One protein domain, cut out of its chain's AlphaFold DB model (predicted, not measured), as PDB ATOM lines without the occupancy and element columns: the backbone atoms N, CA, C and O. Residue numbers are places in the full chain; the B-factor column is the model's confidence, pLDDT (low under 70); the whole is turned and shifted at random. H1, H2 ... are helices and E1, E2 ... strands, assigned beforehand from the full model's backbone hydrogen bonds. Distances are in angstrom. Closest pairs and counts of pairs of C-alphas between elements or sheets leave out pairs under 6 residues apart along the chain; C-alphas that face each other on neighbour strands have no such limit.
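AT A GLANCE: This is residues 2 to 83 and 176 to 237 of the 293 residues of the protein "Flagellar hook-associated protein 3" of Stenotrophomonas sp. HMWF022 (UniProt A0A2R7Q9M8). A rod is built along one very long helix, H4; H3 folds back beside its first part, and H1 packs on H3, away from H4. The short H2 packs on H4 farther along, the hairpin E3 and E4 packs on H4's last turns, and a second hairpin, E1 and E2, sits near H2 and the start of H3. The printed part has 144 residues, in the order H1 E1 E2 E3 E4 H2 H3 H4, with two antiparallel two-stranded sheets; the class is mostly helix. It is loose, with a radius of gyration of the C-alphas of 18.5 A, and spans 68 by 26 by 23 A.

IN THESE COORDINATES: E3 is residues 58 to 62 and E4 is 65 to 68; E1 is 41 to 44 and E2 is 47 to 50. H4, residues 195 to 237, is 62.8 A long and ends at C-alpha 237 (-1.305, 198.559, -13.796). H3 is residues 177 to 189, 18.5 A, and H2 is 73 to 78. H1, residues 2 to 20, 26.7 A, begins at C-alpha 2 (21.798, 164.675, -44.965).

HOW THE PARTS SIT: In the hairpin E3 and E4, N 59 and O 67 are 2.8 A apart, within hydrogen-bond range. The closest C-alphas of E4 and H4, Val 67 and Ala 232, are 6.8 A apart. H4 touches H3 with residues 201 to 215 alone, closest C-alphas Leu 184 and Ala 208 at 5.2 A, a helical hairpin at a shallow tilt of 25 degrees. H3 touches H1, closest C-alphas Ile 185 and Ile 6 at 5.8 A, opposite ways at 8 degrees, a shallow tilt. H4 touches H2 with residues 215 to 222 alone, closest C-alphas Ser 222 and Ile 76 at 6.3 A. H1 and H4 are apart. In the hairpin E1 and E2, N 44 and O 47 are 2.8 A apart, within hydrogen-bond range; the closest C-alphas of E2 and H3, Val 48 and Phe 178, are 6.6 A apart. In H1, H2, H3 and H4 every O i to N i+4 pair is within hydrogen-bond range.

THE WHOLE: The C-alphas farthest apart, Pro 63 and Thr 194, are 68.5 A apart. Residues 84 to 175 are not printed; C-alphas 83 and 176 are 13.1 A apart across the cut. The link from H1 to E1 is long, 20 residues. No printed residue has a pLDDT under 70.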
ATOM      1  N   LYS A   2      20.939 164.193 -46.082       88.12
ATOM      2  CA  LYS A   2      21.798 164.675 -44.965       88.12
ATOM      3  C   LYS A   2      22.292 166.121 -45.140       88.12
ATOM      4  O   LYS A   2      22.114 166.947 -44.256       88.12
ATOM      5  N   LYS A   3      22.838 166.448 -46.317       91.25
ATOM      6  CA  LYS A   3      23.291 167.815 -46.641       91.25
ATOM      7  C   LYS A   3      22.161 168.849 -46.582       91.25
ATOM      8  O   LYS A   3      22.394 169.969 -46.161       91.25
ATOM      9  N   THR A   4      20.946 168.468 -46.973       95.50
ATOM     10  CA  THR A   4      19.767 169.344 -46.917       95.50
ATOM     11  C   THR A   4      19.383 169.645 -45.471       95.50
ATOM     12  O   THR A   4      19.207 170.809 -45.132       95.50
ATOM     13  N   LEU A   5      19.345 168.621 -44.609       94.44
ATOM     14  CA  LEU A   5      19.089 168.781 -43.172       94.44
ATOM     15  C   LEU A   5      20.152 169.652 -42.496       94.44
ATOM     16  O   LEU A   5      19.825 170.513 -41.691       94.44
ATOM     17  N   ILE A   6      21.427 169.465 -42.846       95.56
ATOM     18  CA  ILE A   6      22.516 170.308 -42.338       95.56
ATOM     19  C   ILE A   6      22.306 171.772 -42.747       95.56
ATOM     20  O   ILE A   6      22.469 172.665 -41.918       95.56
ATOM     21  N   THR A   7      21.923 172.042 -43.999       96.69
ATOM     22  CA  THR A   7      21.607 173.408 -44.448       96.69
ATOM     23  C   THR A   7      20.444 174.005 -43.658       96.69
ATOM     24  O   THR A   7      20.538 175.147 -43.216       96.69
ATOM     25  N   GLU A   8      19.378 173.238 -43.430       96.69
ATOM     26  CA  GLU A   8      18.219 173.677 -42.645       96.69
ATOM     27  C   GLU A   8      18.597 173.978 -41.186       96.69
ATOM     28  O   GLU A   8      18.270 175.041 -40.666       96.69
ATOM     29  N   LEU A   9      19.373 173.106 -40.535       95.81
ATOM     30  CA  LEU A   9      19.850 173.335 -39.168       95.81
ATOM     31  C   LEU A   9      20.747 174.572 -39.057       95.81
ATOM     32  O   LEU A   9      20.657 175.300 -38.070       95.81
ATOM     33  N   ASN A  10      21.577 174.848 -40.068       95.31
ATOM     34  CA  ASN A  10      22.351 176.090 -40.121       95.31
ATOM     35  C   ASN A  10      21.437 177.321 -40.228       95.31
ATOM     36  O   ASN A  10      21.656 178.294 -39.513       95.31
ATOM     37  N   GLN A  11      20.378 177.268 -41.043       96.62
ATOM     38  CA  GLN A  11      19.398 178.358 -41.131       96.62
ATOM     39  C   GLN A  11      18.654 178.573 -39.808       96.62
ATOM     40  O   GLN A  11      18.473 179.714 -39.388       96.62
ATOM     41  N   ILE A  12      18.262 177.495 -39.121       96.19
ATOM     42  CA  ILE A  12      17.635 177.583 -37.794       96.19
ATOM     43  C   ILE A  12      18.611 178.204 -36.790       96.19
ATOM     44  O   ILE A  12      18.212 179.060 -36.003       96.19
ATOM     45  N   ARG A  13      19.894 177.824 -36.831       95.25
ATOM     46  CA  ARG A  13      20.931 178.377 -35.949       95.25
ATOM     47  C   ARG A  13      21.130 179.873 -36.185       95.25
ATOM     48  O   ARG A  13      21.190 180.635 -35.223       95.25
ATOM     49  N   ASP A  14      21.208 180.299 -37.443       95.06
ATOM     50  CA  ASP A  14      21.350 181.714 -37.796       95.06
ATOM     51  C   ASP A  14      20.090 182.512 -37.416       95.06
ATOM     52  O   ASP A  14      20.184 183.622 -36.889       95.06
ATOM     53  N   GLY A  15      18.904 181.921 -37.594       96.50
ATOM     54  CA  GLY A  15      17.640 182.483 -37.115       96.50
ATOM     55  C   GLY A  15      17.603 182.635 -35.593       96.50
ATOM     56  O   GLY A  15      17.184 183.675 -35.086       96.50
ATOM     57  N   LEU A  16      18.109 181.644 -34.854       96.12
ATOM     58  CA  LEU A  16      18.233 181.701 -33.399       96.12
ATOM     59  C   LEU A  16      19.216 182.789 -32.954       96.12
ATOM     60  O   LEU A  16      18.946 183.487 -31.982       96.12
ATOM     61  N   LEU A  17      20.329 182.970 -33.669       96.69
ATOM     62  CA  LEU A  17      21.285 184.045 -33.394       96.69
ATOM     63  C   LEU A  17      20.663 185.424 -33.640       96.69
ATOM     64  O   LEU A  17      20.868 186.341 -32.848       96.69
ATOM     65  N   SER A  18      19.872 185.560 -34.706       96.19
ATOM     66  CA  SER A  18      19.093 186.772 -34.970       96.19
ATOM     67  C   SER A  18      18.098 187.049 -33.839       96.19
ATOM     68  O   SER A  18      18.066 188.154 -33.301       96.19
ATOM     69  N   LEU A  19      17.364 186.024 -33.387       95.94
ATOM     70  CA  LEU A  19      16.444 186.135 -32.253       95.94
ATOM     71  C   LEU A  19      17.170 186.538 -30.963       95.94
ATOM     72  O   LEU A  19      16.708 187.432 -30.257       95.94
ATOM     73  N   ALA A  20      18.319 185.929 -30.670       96.62
ATOM     74  CA  ALA A  20      19.138 186.251 -29.503       96.62
ATOM     75  C   ALA A  20      19.692 187.691 -29.539       96.62
ATOM     76  O   ALA A  20      20.020 188.253 -28.497       96.62
ATOM     77  N   ASN A  21      19.732 188.311 -30.721       96.88
ATOM     78  CA  ASN A  21      20.077 189.713 -30.947       96.88
ATOM     79  C   ASN A  21      18.839 190.586 -31.243       96.88
ATOM     80  O   ASN A  21      18.948 191.603 -31.925       96.88
ATOM     81  N   SER A  22      17.655 190.220 -30.745       95.88
ATOM     82  CA  SER A  22      16.456 191.055 -30.911       95.88
ATOM     83  C   SER A  22      16.588 192.390 -30.175       95.88
ATOM     84  O   SER A  22      17.017 192.432 -29.019       95.88
ATOM     85  N   SER A  23      16.170 193.475 -30.830       92.88
ATOM     86  CA  SER A  23      16.080 194.813 -30.236       92.88
ATOM     87  C   SER A  23      14.668 195.137 -29.745       92.88
ATOM     88  O   SER A  23      13.696 194.671 -30.337       92.88
ATOM     89  N   ASP A  24      14.547 196.022 -28.759       89.31
ATOM     90  CA  ASP A  24      13.268 196.540 -28.252       89.31
ATOM     91  C   ASP A  24      12.610 197.602 -29.163       89.31
ATOM     92  O   ASP A  24      11.547 198.128 -28.845       89.31
ATOM     93  N   GLY A  25      13.237 197.928 -30.301       87.25
ATOM     94  CA  GLY A  25      12.771 198.943 -31.253       87.25
ATOM     95  C   GLY A  25      13.195 200.378 -30.916       87.25
ATOM     96  O   GLY A  25      12.968 201.276 -31.723       87.25
ATOM     97  N   THR A  26      13.852 200.599 -29.775       87.75
ATOM     98  CA  THR A  26      14.372 201.910 -29.337       87.75
ATOM     99  C   THR A  26      15.900 202.003 -29.383       87.75
ATOM    100  O   THR A  26      16.477 203.000 -28.957       87.75
ATOM    101  N   GLY A  27      16.553 200.981 -29.945       85.81
ATOM    102  CA  GLY A  27      18.009 200.890 -30.080       85.81
ATOM    103  C   GLY A  27      18.686 200.009 -29.031       85.81
ATOM    104  O   GLY A  27      19.902 199.870 -29.090       85.81
ATOM    105  N   ARG A  28      17.927 199.390 -28.113       91.81
ATOM    106  CA  ARG A  28      18.474 198.495 -27.084       91.81
ATOM    107  C   ARG A  28      18.217 197.033 -27.410       91.81
ATOM    108  O   ARG A  28      17.161 196.684 -27.937       91.81
ATOM    109  N   TYR A  29      19.158 196.168 -27.062       95.88
ATOM    110  CA  TYR A  29      19.057 194.724 -27.236       95.88
ATOM    111  C   TYR A  29      18.430 194.047 -26.016       95.88
ATOM    112  O   TYR A  29      18.960 194.105 -24.908       95.88
ATOM    113  N   VAL A  30      17.331 193.324 -26.244       93.94
ATOM    114  CA  VAL A  30      16.476 192.737 -25.194       93.94
ATOM    115  C   VAL A  30      17.246 191.770 -24.289       93.94
ATOM    116  O   VAL A  30      16.970 191.669 -23.099       93.94
ATOM    117  N   PHE A  31      18.240 191.074 -24.839       95.88
ATOM    118  CA  PHE A  31      18.994 190.033 -24.140       95.88
ATOM    119  C   PHE A  31      20.408 190.483 -23.711       95.88
ATOM    120  O   PHE A  31      21.242 189.647 -23.354       95.88
ATOM    121  N   GLY A  32      20.707 191.789 -23.743       95.56
ATOM    122  CA  GLY A  32      22.024 192.347 -23.393       95.56
ATOM    123  C   GLY A  32      22.284 192.579 -21.903       95.56
ATOM    124  O   GLY A  32      23.435 192.785 -21.519       95.56
ATOM    125  N   GLY A  33      21.253 192.498 -21.058       93.50
ATOM    126  CA  GLY A  33      21.371 192.901 -19.655       93.50
ATOM    127  C   GLY A  33      21.413 194.425 -19.543       93.50
ATOM    128  O   GLY A  33      20.524 195.097 -20.065       93.50
ATOM    129  N   THR A  34      22.428 194.981 -18.879       92.56
ATOM    130  CA  THR A  34      22.672 196.439 -18.870       92.56
ATOM    131  C   THR A  34      23.564 196.929 -20.016       92.56
ATOM    132  O   THR A  34      23.496 198.099 -20.382       92.56
ATOM    133  N   ASN A  35      24.352 196.041 -20.620       93.06
ATOM    134  CA  ASN A  35      25.145 196.284 -21.823       93.06
ATOM    135  C   ASN A  35      24.293 196.040 -23.082       93.06
ATOM    136  O   ASN A  35      24.520 195.091 -23.831       93.06
ATOM    137  N   ASP A  36      23.285 196.885 -23.295       92.81
ATOM    138  CA  ASP A  36      22.244 196.695 -24.313       92.81
ATOM    139  C   ASP A  36      22.382 197.601 -25.551       92.81
ATOM    140  O   ASP A  36      21.526 197.544 -26.427       92.81
ATOM    141  N   ASN A  37      23.457 198.388 -25.676       93.19
ATOM    142  CA  ASN A  37      23.678 199.283 -26.828       93.19
ATOM    143  C   ASN A  37      24.252 198.581 -28.073       93.19
ATOM    144  O   ASN A  37      24.130 199.096 -29.181       93.19
ATOM    145  N   ASP A  38      24.877 197.416 -27.897       93.62
ATOM    146  CA  ASP A  38      25.504 196.627 -28.961       93.62
ATOM    147  C   ASP A  38      24.910 195.208 -29.000       93.62
ATOM    148  O   ASP A  38      24.437 194.720 -27.968       93.62
ATOM    149  N   PRO A  39      24.961 194.501 -30.151       95.62
ATOM    150  CA  PRO A  39      24.477 193.128 -30.248       95.62
ATOM    151  C   PRO A  39      25.102 192.218 -29.172       95.62
ATOM    152  O   PRO A  39      26.331 192.060 -29.141       95.62
ATOM    153  N   PRO A  40      24.292 191.573 -28.314       96.88
ATOM    154  CA  PRO A  40      24.808 190.803 -27.193       96.88
ATOM    155  C   PRO A  40      25.439 189.473 -27.600       96.88
ATOM    156  O   PRO A  40      26.208 188.919 -26.821       96.88
ATOM    157  N   PHE A  41      25.163 188.954 -28.795       97.56
ATOM    158  CA  PHE A  41      25.781 187.741 -29.323       97.56
ATOM    159  C   PHE A  41      26.537 188.034 -30.615       97.56
ATOM    160  O   PHE A  41      25.967 188.499 -31.602       97.56
ATOM    161  N   ALA A  42      27.826 187.702 -30.636       95.00
ATOM    162  CA  ALA A  42      28.695 187.878 -31.795       95.00
ATOM    163  C   ALA A  42      29.330 186.550 -32.210       95.00
ATOM    164  O   ALA A  42      29.680 185.727 -31.367       95.00
ATOM    165  N   LYS A  43      29.537 186.358 -33.515       93.06
ATOM    166  CA  LYS A  43      30.270 185.201 -34.040       93.06
ATOM    167  C   LYS A  43      31.766 185.521 -34.094       93.06
ATOM    168  O   LYS A  43      32.164 186.454 -34.785       93.06
ATOM    169  N   ILE A  44      32.582 184.753 -33.376       91.94
ATOM    170  CA  ILE A  44      34.049 184.853 -33.343       91.94
ATOM    171  C   ILE A  44      34.606 183.459 -33.635       91.94
ATOM    172  O   ILE A  44      34.248 182.499 -32.957       91.94
ATOM    173  N   ASP A  45      35.425 183.329 -34.683       88.94
ATOM    174  CA  ASP A  45      36.028 182.054 -35.109       88.94
ATOM    175  C   ASP A  45      35.014 180.901 -35.249       88.94
ATOM    176  O   ASP A  45      35.248 179.759 -34.859       88.94
ATOM    177  N   GLY A  46      33.827 181.217 -35.779       83.81
ATOM    178  CA  GLY A  46      32.751 180.247 -35.988       83.81
ATOM    179  C   GLY A  46      31.906 179.923 -34.749       83.81
ATOM    180  O   GLY A  46      30.842 179.324 -34.914       83.81
ATOM    181  N   LYS A  47      32.315 180.366 -33.554       89.38
ATOM    182  CA  LYS A  47      31.589 180.196 -32.288       89.38
ATOM    183  C   LYS A  47      30.807 181.450 -31.926       89.38
ATOM    184  O   LYS A  47      31.213 182.560 -32.261       89.38
ATOM    185  N   VAL A  48      29.693 181.280 -31.227       94.31
ATOM    186  CA  VAL A  48      28.914 182.406 -30.706       94.31
ATOM    187  C   VAL A  48      29.437 182.779 -29.320       94.31
ATOM    188  O   VAL A  48      29.611 181.920 -28.461       94.31
ATOM    189  N   VAL A  49      29.704 184.064 -29.112       95.19
ATOM    190  CA  VAL A  49      30.207 184.630 -27.858       95.19
ATOM    191  C   VAL A  49      29.225 185.677 -27.358       95.19
ATOM    192  O   VAL A  49      28.788 186.540 -28.122       95.19
ATOM    193  N   TYR A  50      28.907 185.609 -26.068       96.50
ATOM    194  CA  TYR A  50      28.073 186.594 -25.394       96.50
ATOM    195  C   TYR A  50      28.905 187.785 -24.909       96.50
ATOM    196  O   TYR A  50      29.950 187.605 -24.287       96.50
ATOM    197  N   ARG A  51      28.434 188.994 -25.211       95.88
ATOM    198  CA  ARG A  51      29.055 190.288 -24.886       95.88
ATOM    199  C   ARG A  51      28.197 191.155 -23.959       95.88
ATOM    200  O   ARG A  51      28.645 192.227 -23.564       95.88
ATOM    201  N   GLY A  52      26.991 190.699 -23.617       94.88
ATOM    202  CA  GLY A  52      26.165 191.332 -22.592       94.88
ATOM    203  C   GLY A  52      26.676 191.046 -21.176       94.88
ATOM    204  O   GLY A  52      27.747 190.468 -20.976       94.88
ATOM    205  N   ASP A  53      25.884 191.419 -20.178       94.75
ATOM    206  CA  ASP A  53      26.166 191.138 -18.768       94.75
ATOM    207  C   ASP A  53      25.067 190.282 -18.119       94.75
ATOM    208  O   ASP A  53      24.125 189.846 -18.768       94.75
ATOM    209  N   GLN A  54      25.224 189.960 -16.833       94.31
ATOM    210  CA  GLN A  54      24.259 189.136 -16.087       94.31
ATOM    211  C   GLN A  54      23.196 189.975 -15.364       94.31
ATOM    212  O   GLN A  54      22.396 189.434 -14.599       94.31
ATOM    213  N   THR A  55      23.214 191.294 -15.533       93.50
ATOM    214  CA  THR A  55      22.397 192.206 -14.745       93.50
ATOM    215  C   THR A  55      21.011 192.291 -15.356       93.50
ATOM    216  O   THR A  55      20.803 192.861 -16.425       93.50
ATOM    217  N   GLN A  56      20.029 191.748 -14.643       91.50
ATOM    218  CA  GLN A  56      18.632 191.950 -14.993       91.50
ATOM    219  C   GLN A  56      18.170 193.313 -14.475       91.50
ATOM    220  O   GLN A  56      18.143 193.553 -13.264       91.50
ATOM    221  N   ARG A  57      17.792 194.205 -15.393       87.81
ATOM    222  CA  ARG A  57      17.273 195.528 -15.041       87.81
ATOM    223  C   ARG A  57      15.964 195.405 -14.261       87.81
ATOM    224  O   ARG A  57      15.178 194.478 -14.458       87.81
ATOM    225  N   GLN A  58      15.737 196.359 -13.371       88.62
ATOM    226  CA  GLN A  58      14.476 196.527 -12.663       88.62
ATOM    227  C   GLN A  58      13.918 197.901 -13.005       88.62
ATOM    228  O   GLN A  58      14.663 198.876 -13.101       88.62
ATOM    229  N   VAL A  59      12.611 197.958 -13.223       85.75
ATOM    230  CA  VAL A  59      11.878 199.173 -13.552       85.75
ATOM    231  C   VAL A  59      10.874 199.415 -12.441       85.75
ATOM    232  O   VAL A  59      10.059 198.548 -12.132       85.75
ATOM    233  N   GLU A  60      10.951 200.590 -11.829       85.75
ATOM    234  CA  GLU A  60       9.961 201.024 -10.852       85.75
ATOM    235  C   GLU A  60       8.643 201.341 -11.568       85.75
ATOM    236  O   GLU A  60       8.609 202.105 -12.534       85.75
ATOM    237  N   VAL A  61       7.555 200.723 -11.115       82.81
ATOM    238  CA  VAL A  61       6.206 200.873 -11.689       82.81
ATOM    239  C   VAL A  61       5.215 201.500 -10.704       82.81
ATOM    240  O   VAL A  61       4.064 201.740 -11.063       82.81
ATOM    241  N   GLY A  62       5.662 201.803  -9.486       75.62
ATOM    242  CA  GLY A  62       4.931 202.492  -8.426       75.62
ATOM    243  C   GLY A  62       5.825 202.650  -7.189       75.62
ATOM    244  O   GLY A  62       6.902 202.058  -7.179       75.62
ATOM    245  N   PRO A  63       5.397 203.403  -6.155       78.12
ATOM    246  CA  PRO A  63       6.189 203.585  -4.939       78.12
ATOM    247  C   PRO A  63       6.601 202.235  -4.346       78.12
ATOM    248  O   PRO A  63       5.743 201.387  -4.087       78.12
ATOM    249  N   ASP A  64       7.910 202.019  -4.213       79.69
ATOM    250  CA  ASP A  64       8.525 200.776  -3.722       79.69
ATOM    251  C   ASP A  64       8.112 199.500  -4.495       79.69
ATOM    252  O   ASP A  64       8.265 198.379  -4.002       79.69
ATOM    253  N   THR A  65       7.598 199.638  -5.724       79.25
ATOM    254  CA  THR A  65       7.144 198.521  -6.565       79.25
ATOM    255  C   THR A  65       7.993 198.420  -7.825       79.25
ATOM    256  O   THR A  65       7.933 199.281  -8.702       79.25
ATOM    257  N   TYR A  66       8.734 197.320  -7.954       85.00
ATOM    258  CA  TYR A  66       9.650 197.075  -9.066       85.00
ATOM    259  C   TYR A  66       9.235 195.853  -9.875       85.00
ATOM    260  O   TYR A  66       8.885 194.809  -9.323       85.00
ATOM    261  N   VAL A  67       9.350 195.958 -11.196       86.19
ATOM    262  CA  VAL A  67       9.221 194.825 -12.111       86.19
ATOM    263  C   VAL A  67      10.548 194.588 -12.813       86.19
ATOM    264  O   VAL A  67      11.242 195.517 -13.217       86.19
ATOM    265  N   ARG A  68      10.925 193.317 -12.930       87.50
ATOM    266  CA  ARG A  68      12.134 192.904 -13.641       87.50
ATOM    267  C   ARG A  68      11.916 193.004 -15.150       87.50
ATOM    268  O   ARG A  68      10.879 192.570 -15.642       87.50
ATOM    269  N   ASP A  69      12.911 193.530 -15.849       87.56
ATOM    270  CA  ASP A  69      12.980 193.589 -17.311       87.56
ATOM    271  C   ASP A  69      13.287 192.191 -17.899       87.56
ATOM    272  O   ASP A  69      13.315 191.183 -17.176       87.56
ATOM    273  N   ALA A  70      13.531 192.114 -19.205       87.12
ATOM    274  CA  ALA A  70      13.912 190.892 -19.900       87.12
ATOM    275  C   ALA A  70      15.104 190.170 -19.238       87.12
ATOM    276  O   ALA A  70      15.996 190.774 -18.638       87.12
ATOM    277  N   LEU A  71      15.098 188.837 -19.327       92.44
ATOM    278  CA  LEU A  71      16.201 188.010 -18.838       92.44
ATOM    279  C   LEU A  71      17.469 188.257 -19.679       92.44
ATOM    280  O   LEU A  71      17.372 188.321 -20.908       92.44
ATOM    281  N   PRO A  72      18.661 188.311 -19.059       95.00
ATOM    282  CA  PRO A  72      19.915 188.339 -19.801       95.00
ATOM    283  C   PRO A  72      20.064 187.118 -20.714       95.00
ATOM    284  O   PRO A  72      19.693 185.998 -20.358       95.00
ATOM    285  N   GLY A  73      20.659 187.307 -21.889       95.69
ATOM    286  CA  GLY A  73      20.822 186.245 -22.881       95.69
ATOM    287  C   GLY A  73      21.654 185.063 -22.384       95.69
ATOM    288  O   GLY A  73      21.438 183.931 -22.809       95.69
ATOM    289  N   SER A  74      22.565 185.283 -21.441       94.75
ATOM    290  CA  SER A  74      23.303 184.209 -20.773       94.75
ATOM    291  C   SER A  74      22.415 183.209 -20.047       94.75
ATOM    292  O   SER A  74      22.703 182.011 -20.060       94.75
ATOM    293  N   GLU A  75      21.333 183.690 -19.444       93.56
ATOM    294  CA  GLU A  75      20.376 182.845 -18.752       93.56
ATOM    295  C   GLU A  75      19.608 181.997 -19.762       93.56
ATOM    296  O   GLU A  75      19.422 180.811 -19.526       93.56
ATOM    297  N   ILE A  76      19.232 182.543 -20.913       95.19
ATOM    298  CA  ILE A  76      18.386 181.839 -21.885       95.19
ATOM    299  C   ILE A  76      19.198 180.902 -22.795       95.19
ATOM    300  O   ILE A  76      18.813 179.754 -23.007       95.19
ATOM    301  N   PHE A  77      20.315 181.385 -23.347       96.75
ATOM    302  CA  PHE A  77      20.996 180.756 -24.486       96.75
ATOM    303  C   PHE A  77      22.314 180.057 -24.130       96.75
ATOM    304  O   PHE A  77      22.779 179.240 -24.920       96.75
ATOM    305  N   LEU A  78      22.944 180.369 -22.989       94.56
ATOM    306  CA  LEU A  78      24.289 179.861 -22.664       94.56
ATOM    307  C   LEU A  78      24.284 178.773 -21.596       94.56
ATOM    308  O   LEU A  78      24.956 177.757 -21.740       94.56
ATOM    309  N   ARG A  79      23.560 179.000 -20.497       92.25
ATOM    310  CA  ARG A  79      23.637 178.159 -19.298       92.25
ATOM    311  C   ARG A  79      22.702 176.953 -19.359       92.25
ATOM    312  O   ARG A  79      21.882 176.758 -18.468       92.25
ATOM    313  N   ILE A  80      22.807 176.158 -20.423       96.31
ATOM    314  CA  ILE A  80      21.964 174.972 -20.606       96.31
ATOM    315  C   ILE A  80      22.743 173.746 -20.115       96.31
ATOM    316  O   ILE A  80      23.871 173.529 -20.571       96.31
ATOM    317  N   PRO A  81      22.202 172.972 -19.160       95.75
ATOM    318  CA  PRO A  81      22.884 171.797 -18.639       95.75
ATOM    319  C   PRO A  81      22.860 170.650 -19.667       95.75
ATOM    320  O   PRO A  81      21.844 170.434 -20.328       95.75
ATOM    321  N   THR A  82      23.971 169.920 -19.810       95.75
ATOM    322  CA  THR A  82      24.098 168.782 -20.744       95.75
ATOM    323  C   THR A  82      23.556 167.472 -20.161       95.75
ATOM    324  O   THR A  82      23.281 167.379 -18.964       95.75
ATOM    325  N   GLY A  83      23.402 166.440 -20.995       92.69
ATOM    326  CA  GLY A  83      22.994 165.105 -20.539       92.69
ATOM    327  C   GLY A  83      21.564 165.079 -19.989       92.69
ATOM    328  O   GLY A  83      20.652 165.631 -20.603       92.69
ATOM    329  N   ASP A 176      26.201 176.170 -24.480       96.00
ATOM    330  CA  ASP A 176      25.300 177.103 -25.138       96.00
ATOM    331  C   ASP A 176      24.503 176.422 -26.260       96.00
ATOM    332  O   ASP A 176      24.945 175.446 -26.871       96.00
ATOM    333  N   VAL A 177      23.320 176.959 -26.560       96.75
ATOM    334  CA  VAL A 177      22.418 176.394 -27.572       96.75
ATOM    335  C   VAL A 177      23.051 176.369 -28.963       96.75
ATOM    336  O   VAL A 177      22.792 175.448 -29.737       96.75
ATOM    337  N   PHE A 178      23.924 177.329 -29.283       96.75
ATOM    338  CA  PHE A 178      24.598 177.377 -30.577       96.75
ATOM    339  C   PHE A 178      25.625 176.249 -30.683       96.75
ATOM    340  O   PHE A 178      25.644 175.545 -31.689       96.75
ATOM    341  N   GLY A 179      26.397 176.009 -29.624       95.31
ATOM    342  CA  GLY A 179      27.310 174.881 -29.490       95.31
ATOM    343  C   GLY A 179      26.595 173.527 -29.513       95.31
ATOM    344  O   GLY A 179      27.126 172.564 -30.068       95.31
ATOM    345  N   THR A 180      25.380 173.439 -28.967       95.62
ATOM    346  CA  THR A 180      24.518 172.250 -29.089       95.62
ATOM    347  C   THR A 180      24.112 172.000 -30.544       95.62
ATOM    348  O   THR A 180      24.240 170.877 -31.038       95.62
ATOM    349  N   MET A 181      23.676 173.039 -31.261       95.56
ATOM    350  CA  MET A 181      23.330 172.932 -32.683       95.56
ATOM    351  C   MET A 181      24.548 172.602 -33.551       95.56
ATOM    352  O   MET A 181      24.453 171.752 -34.434       95.56
ATOM    353  N   ASP A 182      25.702 173.211 -33.274       95.19
ATOM    354  CA  ASP A 182      26.961 172.920 -33.965       95.19
ATOM    355  C   ASP A 182      27.373 171.455 -33.772       95.19
ATOM    356  O   ASP A 182      27.774 170.792 -34.731       95.19
ATOM    357  N   LYS A 183      27.211 170.914 -32.557       94.62
ATOM    358  CA  LYS A 183      27.459 169.495 -32.267       94.62
ATOM    359  C   LYS A 183      26.512 168.582 -33.048       94.62
ATOM    360  O   LYS A 183      26.966 167.595 -33.621       94.62
ATOM    361  N   LEU A 184      25.223 168.920 -33.121       95.88
ATOM    362  CA  LEU A 184      24.242 168.168 -33.910       95.88
ATOM    363  C   LEU A 184      24.594 168.164 -35.405       95.88
ATOM    364  O   LEU A 184      24.563 167.117 -36.050       95.88
ATOM    365  N   ILE A 185      24.953 169.329 -35.949       95.62
ATOM    366  CA  ILE A 185      25.362 169.483 -37.349       95.62
ATOM    367  C   ILE A 185      26.618 168.652 -37.632       95.62
ATOM    368  O   ILE A 185      26.638 167.887 -38.596       95.62
ATOM    369  N   ALA A 186      27.634 168.746 -36.770       94.75
ATOM    370  CA  ALA A 186      28.864 167.969 -36.899       94.75
ATOM    371  C   ALA A 186      28.601 166.456 -36.815       94.75
ATOM    372  O   ALA A 186      29.167 165.691 -37.594       94.75
ATOM    373  N   ALA A 187      27.705 166.019 -35.926       95.00
ATOM    374  CA  ALA A 187      27.308 164.618 -35.825       95.00
ATOM    375  C   ALA A 187      26.647 164.120 -37.121       95.00
ATOM    376  O   ALA A 187      26.958 163.026 -37.585       95.00
ATOM    377  N   LEU A 188      25.775 164.920 -37.746       95.31
ATOM    378  CA  LEU A 188      25.115 164.565 -39.009       95.31
ATOM    379  C   LEU A 188      26.078 164.494 -40.202       95.31
ATOM    380  O   LEU A 188      25.861 163.672 -41.100       95.31
ATOM    381  N   ASP A 189      27.118 165.329 -40.207       95.44
ATOM    382  CA  ASP A 189      28.146 165.365 -41.258       95.44
ATOM    383  C   ASP A 189      29.271 164.337 -41.042       95.44
ATOM    384  O   ASP A 189      30.073 164.085 -41.941       95.44
ATOM    385  N   ALA A 190      29.322 163.705 -39.864       94.25
ATOM    386  CA  ALA A 190      30.343 162.720 -39.536       94.25
ATOM    387  C   ALA A 190      30.354 161.540 -40.526       94.25
ATOM    388  O   ALA A 190      29.308 161.003 -40.916       94.25
ATOM    389  N   ASP A 191      31.567 161.114 -40.889       91.38
ATOM    390  CA  ASP A 191      31.809 159.950 -41.739       91.38
ATOM    391  C   ASP A 191      31.242 158.680 -41.089       91.38
ATOM    392  O   ASP A 191      31.431 158.440 -39.901       91.38
ATOM    393  N   THR A 192      30.575 157.849 -41.887       93.88
ATOM    394  CA  THR A 192      29.949 156.586 -41.476       93.88
ATOM    395  C   THR A 192      30.516 155.376 -42.213       93.88
ATOM    396  O   THR A 192      29.848 154.352 -42.317       93.88
ATOM    397  N   GLY A 193      31.722 155.472 -42.775       93.81
ATOM    398  CA  GLY A 193      32.292 154.432 -43.638       93.81
ATOM    399  C   GLY A 193      32.582 153.079 -42.969       93.81
ATOM    400  O   GLY A 193      32.848 152.107 -43.669       93.81
ATOM    401  N   THR A 194      32.535 152.985 -41.636       94.50
ATOM    402  CA  THR A 194      32.735 151.732 -40.885       94.50
ATOM    403  C   THR A 194      31.691 151.580 -39.775       94.50
ATOM    404  O   THR A 194      31.159 152.591 -39.313       94.50
ATOM    405  N   PRO A 195      31.424 150.356 -39.274       93.75
ATOM    406  CA  PRO A 195      30.520 150.156 -38.138       93.75
ATOM    407  C   PRO A 195      30.910 150.960 -36.888       93.75
ATOM    408  O   PRO A 195      30.037 151.500 -36.215       93.75
ATOM    409  N   ALA A 196      32.212 151.100 -36.616       94.69
ATOM    410  CA  ALA A 196      32.718 151.916 -35.512       94.69
ATOM    411  C   ALA A 196      32.373 153.400 -35.691       94.69
ATOM    412  O   ALA A 196      31.867 154.052 -34.782       94.69
ATOM    413  N   LYS A 197      32.571 153.923 -36.905       96.12
ATOM    414  CA  LYS A 197      32.223 155.302 -37.258       96.12
ATOM    415  C   LYS A 197      30.712 155.553 -37.232       96.12
ATOM    416  O   LYS A 197      30.277 156.603 -36.773       96.12
ATOM    417  N   MET A 198      29.904 154.577 -37.655       96.38
ATOM    418  CA  MET A 198      28.443 154.627 -37.514       96.38
ATOM    419  C   MET A 198      28.025 154.712 -36.042       96.38
ATOM    420  O   MET A 198      27.194 155.549 -35.693       96.38
ATOM    421  N   ALA A 199      28.627 153.900 -35.169       97.25
ATOM    422  CA  ALA A 199      28.359 153.955 -33.736       97.25
ATOM    423  C   ALA A 199      28.833 155.275 -33.111       97.25
ATOM    424  O   ALA A 199      28.112 155.853 -32.300       97.25
ATOM    425  N   ALA A 200      29.992 155.802 -33.513       97.12
ATOM    426  CA  ALA A 200      30.463 157.117 -33.077       97.12
ATOM    427  C   ALA A 200      29.473 158.229 -33.469       97.12
ATOM    428  O   ALA A 200      29.044 158.991 -32.605       97.12
ATOM    429  N   GLN A 201      29.017 158.262 -34.730       96.88
ATOM    430  CA  GLN A 201      27.965 159.189 -35.170       96.88
ATOM    431  C   GLN A 201      26.685 159.026 -34.338       96.88
ATOM    432  O   GLN A 201      26.084 160.022 -33.941       96.88
ATOM    433  N   GLN A 202      26.261 157.791 -34.058       96.88
ATOM    434  CA  GLN A 202      25.048 157.541 -33.283       96.88
ATOM    435  C   GLN A 202      25.174 158.021 -31.830       96.88
ATOM    436  O   GLN A 202      24.226 158.605 -31.309       96.88
ATOM    437  N   ASN A 203      26.332 157.829 -31.191       97.56
ATOM    438  CA  ASN A 203      26.608 158.353 -29.851       97.56
ATOM    439  C   ASN A 203      26.563 159.888 -29.824       97.56
ATOM    440  O   ASN A 203      25.911 160.470 -28.953       97.56
ATOM    441  N   GLU A 204      27.207 160.545 -30.793       96.19
ATOM    442  CA  GLU A 204      27.201 162.007 -30.896       96.19
ATOM    443  C   GLU A 204      25.796 162.552 -31.162       96.19
ATOM    444  O   GLU A 204      25.378 163.514 -30.519       96.19
ATOM    445  N   LEU A 205      25.028 161.898 -32.039       96.00
ATOM    446  CA  LEU A 205      23.643 162.268 -32.317       96.00
ATOM    447  C   LEU A 205      22.758 162.101 -31.077       96.00
ATOM    448  O   LEU A 205      21.968 162.988 -30.775       96.00
ATOM    449  N   GLN A 206      22.895 161.004 -30.330       95.19
ATOM    450  CA  GLN A 206      22.127 160.795 -29.099       95.19
ATOM    451  C   GLN A 206      22.464 161.834 -28.026       95.19
ATOM    452  O   GLN A 206      21.553 162.364 -27.395       95.19
ATOM    453  N   SER A 207      23.744 162.167 -27.847       95.19
ATOM    454  CA  SER A 207      24.153 163.244 -26.938       95.19
ATOM    455  C   SER A 207      23.607 164.599 -27.391       95.19
ATOM    456  O   SER A 207      23.008 165.307 -26.587       95.19
ATOM    457  N   ALA A 208      23.730 164.933 -28.677       95.12
ATOM    458  CA  ALA A 208      23.217 166.187 -29.214       95.12
ATOM    459  C   ALA A 208      21.688 166.294 -29.085       95.12
ATOM    460  O   ALA A 208      21.185 167.354 -28.734       95.12
ATOM    461  N   LEU A 209      20.940 165.208 -29.309       94.50
ATOM    462  CA  LEU A 209      19.483 165.194 -29.146       94.50
ATOM    463  C   LEU A 209      19.055 165.387 -27.685       94.50
ATOM    464  O   LEU A 209      18.087 166.108 -27.441       94.50
ATOM    465  N   ARG A 210      19.778 164.800 -26.719       94.69
ATOM    466  CA  ARG A 210      19.549 165.069 -25.287       94.69
ATOM    467  C   ARG A 210      19.779 166.546 -24.966       94.69
ATOM    468  O   ARG A 210      18.896 167.190 -24.402       94.69
ATOM    469  N   ASP A 211      20.904 167.100 -25.412       95.19
ATOM    470  CA  ASP A 211      21.250 168.509 -25.188       95.19
ATOM    471  C   ASP A 211      20.247 169.467 -25.877       95.19
ATOM    472  O   ASP A 211      19.900 170.507 -25.316       95.19
ATOM    473  N   VAL A 212      19.719 169.121 -27.063       95.75
ATOM    474  CA  VAL A 212      18.638 169.877 -27.731       95.75
ATOM    475  C   VAL A 212      17.347 169.832 -26.915       95.75
ATOM    476  O   VAL A 212      16.686 170.860 -26.776       95.75
ATOM    477  N   GLY A 213      16.999 168.674 -26.346       95.69
ATOM    478  CA  GLY A 213      15.868 168.548 -25.425       95.69
ATOM    479  C   GLY A 213      16.002 169.495 -24.230       95.69
ATOM    480  O   GLY A 213      15.077 170.253 -23.940       95.69
ATOM    481  N   ARG A 214      17.189 169.553 -23.612       95.12
ATOM    482  CA  ARG A 214      17.475 170.485 -22.507       95.12
ATOM    483  C   ARG A 214      17.417 171.949 -22.930       95.12
ATOM    484  O   ARG A 214      16.891 172.786 -22.196       95.12
ATOM    485  N   ALA A 215      17.905 172.272 -24.125       95.81
ATOM    486  CA  ALA A 215      17.781 173.619 -24.670       95.81
ATOM    487  C   ALA A 215      16.309 174.013 -24.873       95.81
ATOM    488  O   ALA A 215      15.921 175.129 -24.533       95.81
ATOM    489  N   ALA A 216      15.476 173.097 -25.375       95.88
ATOM    490  CA  ALA A 216      14.047 173.332 -25.544       95.88
ATOM    491  C   ALA A 216      13.342 173.575 -24.198       95.88
ATOM    492  O   ALA A 216      12.580 174.535 -24.079       95.88
ATOM    493  N   GLU A 217      13.643 172.772 -23.173       96.06
ATOM    494  CA  GLU A 217      13.145 172.979 -21.804       96.06
ATOM    495  C   GLU A 217      13.551 174.355 -21.261       96.06
ATOM    496  O   GLU A 217      12.700 175.109 -20.786       96.06
ATOM    497  N   ARG A 218      14.817 174.757 -21.437       95.31
ATOM    498  CA  ARG A 218      15.285 176.075 -20.989       95.31
ATOM    499  C   ARG A 218      14.539 177.231 -21.659       95.31
ATOM    500  O   ARG A 218      14.239 178.238 -21.009       95.31
ATOM    501  N   MET A 219      14.219 177.104 -22.945       94.62
ATOM    502  CA  MET A 219      13.422 178.103 -23.663       94.62
ATOM    503  C   MET A 219      11.984 178.167 -23.138       94.62
ATOM    504  O   MET A 219      11.426 179.259 -23.012       94.62
ATOM    505  N   ILE A 220      11.383 177.019 -22.806       96.06
ATOM    506  CA  ILE A 220      10.044 176.949 -22.203       96.06
ATOM    507  C   ILE A 220      10.041 177.647 -20.839       96.06
ATOM    508  O   ILE A 220       9.207 178.529 -20.618       96.06
ATOM    509  N   ASP A 221      11.008 177.340 -19.974       95.00
ATOM    510  CA  ASP A 221      11.144 177.967 -18.655       95.00
ATOM    511  C   ASP A 221      11.339 179.482 -18.762       95.00
ATOM    512  O   ASP A 221      10.717 180.259 -18.035       95.00
ATOM    513  N   SER A 222      12.160 179.925 -19.717       93.56
ATOM    514  CA  SER A 222      12.409 181.350 -19.958       93.56
ATOM    515  C   SER A 222      11.139 182.083 -20.407       93.56
ATOM    516  O   SER A 222      10.863 183.195 -19.954       93.56
ATOM    517  N   ARG A 223      10.312 181.450 -21.250       93.31
ATOM    518  CA  ARG A 223       9.003 181.996 -21.651       93.31
ATOM    519  C   ARG A 223       8.017 182.033 -20.486       93.31
ATOM    520  O   ARG A 223       7.288 183.014 -20.351       93.31
ATOM    521  N   ALA A 224       7.998 181.002 -19.644       94.38
ATOM    522  CA  ALA A 224       7.162 180.970 -18.447       94.38
ATOM    523  C   ALA A 224       7.554 182.085 -17.459       94.38
ATOM    524  O   ALA A 224       6.680 182.784 -16.940       94.38
ATOM    525  N   ALA A 225       8.857 182.321 -17.270       90.62
ATOM    526  CA  ALA A 225       9.364 183.435 -16.478       90.62
ATOM    527  C   ALA A 225       8.889 184.789 -17.036       90.62
ATOM    528  O   ALA A 225       8.352 185.597 -16.277       90.62
ATOM    529  N   GLY A 226       8.969 185.003 -18.354       90.31
ATOM    530  CA  GLY A 226       8.409 186.197 -19.002       90.31
ATOM    531  C   GLY A 226       6.898 186.356 -18.780       90.31
ATOM    532  O   GLY A 226       6.422 187.445 -18.468       90.31
ATOM    533  N   GLY A 227       6.131 185.264 -18.836       91.56
ATOM    534  CA  GLY A 227       4.696 185.279 -18.517       91.56
ATOM    535  C   GLY A 227       4.399 185.694 -17.070       91.56
ATOM    536  O   GLY A 227       3.460 186.449 -16.819       91.56
ATOM    537  N   SER A 228       5.226 185.264 -16.113       89.44
ATOM    538  CA  SER A 228       5.101 185.700 -14.715       89.44
ATOM    539  C   SER A 228       5.375 187.200 -14.540       89.44
ATOM    540  O   SER A 228       4.712 187.854 -13.735       89.44
ATOM    541  N   GLN A 229       6.295 187.760 -15.334       86.81
ATOM    542  CA  GLN A 229       6.587 189.195 -15.346       86.81
ATOM    543  C   GLN A 229       5.433 190.003 -15.944       86.81
ATOM    544  O   GLN A 229       5.075 191.032 -15.381       86.81
ATOM    545  N   LEU A 230       4.801 189.521 -17.022       89.19
ATOM    546  CA  LEU A 230       3.601 190.156 -17.584       89.19
ATOM    547  C   LEU A 230       2.478 190.234 -16.547       89.19
ATOM    548  O   LEU A 230       1.920 191.302 -16.327       89.19
ATOM    549  N   LYS A 231       2.237 189.146 -15.808       90.00
ATOM    550  CA  LYS A 231       1.259 189.152 -14.714       90.00
ATOM    551  C   LYS A 231       1.610 190.164 -13.613       90.00
ATOM    552  O   LYS A 231       0.723 190.790 -13.042       90.00
ATOM    553  N   ALA A 232       2.894 190.328 -13.294       86.19
ATOM    554  CA  ALA A 232       3.330 191.344 -12.337       86.19
ATOM    555  C   ALA A 232       3.086 192.775 -12.858       86.19
ATOM    556  O   ALA A 232       2.703 193.643 -12.074       86.19
ATOM    557  N   LEU A 233       3.258 193.013 -14.165       87.75
ATOM    558  CA  LEU A 233       2.928 194.291 -14.805       87.75
ATOM    559  C   LEU A 233       1.425 194.573 -14.794       87.75
ATOM    560  O   LEU A 233       1.044 195.704 -14.502       87.75
ATOM    561  N   ASP A 234       0.590 193.567 -15.054       90.75
ATOM    562  CA  ASP A 234      -0.870 193.705 -15.007       90.75
ATOM    563  C   ASP A 234      -1.329 194.114 -13.600       90.75
ATOM    564  O   ASP A 234      -2.012 195.125 -13.437       90.75
ATOM    565  N   ASN A 235      -0.840 193.427 -12.561       88.50
ATOM    566  CA  ASN A 235      -1.128 193.780 -11.167       88.50
ATOM    567  C   ASN A 235      -0.684 195.216 -10.825       88.50
ATOM    568  O   ASN A 235      -1.379 195.947 -10.117       88.50
ATOM    569  N   ALA A 236       0.486 195.635 -11.317       86.81
ATOM    570  CA  ALA A 236       0.968 196.997 -11.114       86.81
ATOM    571  C   ALA A 236       0.095 198.027 -11.849       86.81
ATOM    572  O   ALA A 236      -0.161 199.111 -11.324       86.81
ATOM    573  N   ALA A 237      -0.393 197.704 -13.050       88.62
ATOM    574  CA  ALA A 237      -1.305 198.559 -13.796       88.62
ATOM    575  C   ALA A 237      -2.646 198.735 -13.068       88.62
ATOM    576  O   ALA A 237      -3.081 199.875 -12.909       88.62
TER     577      ALA A 237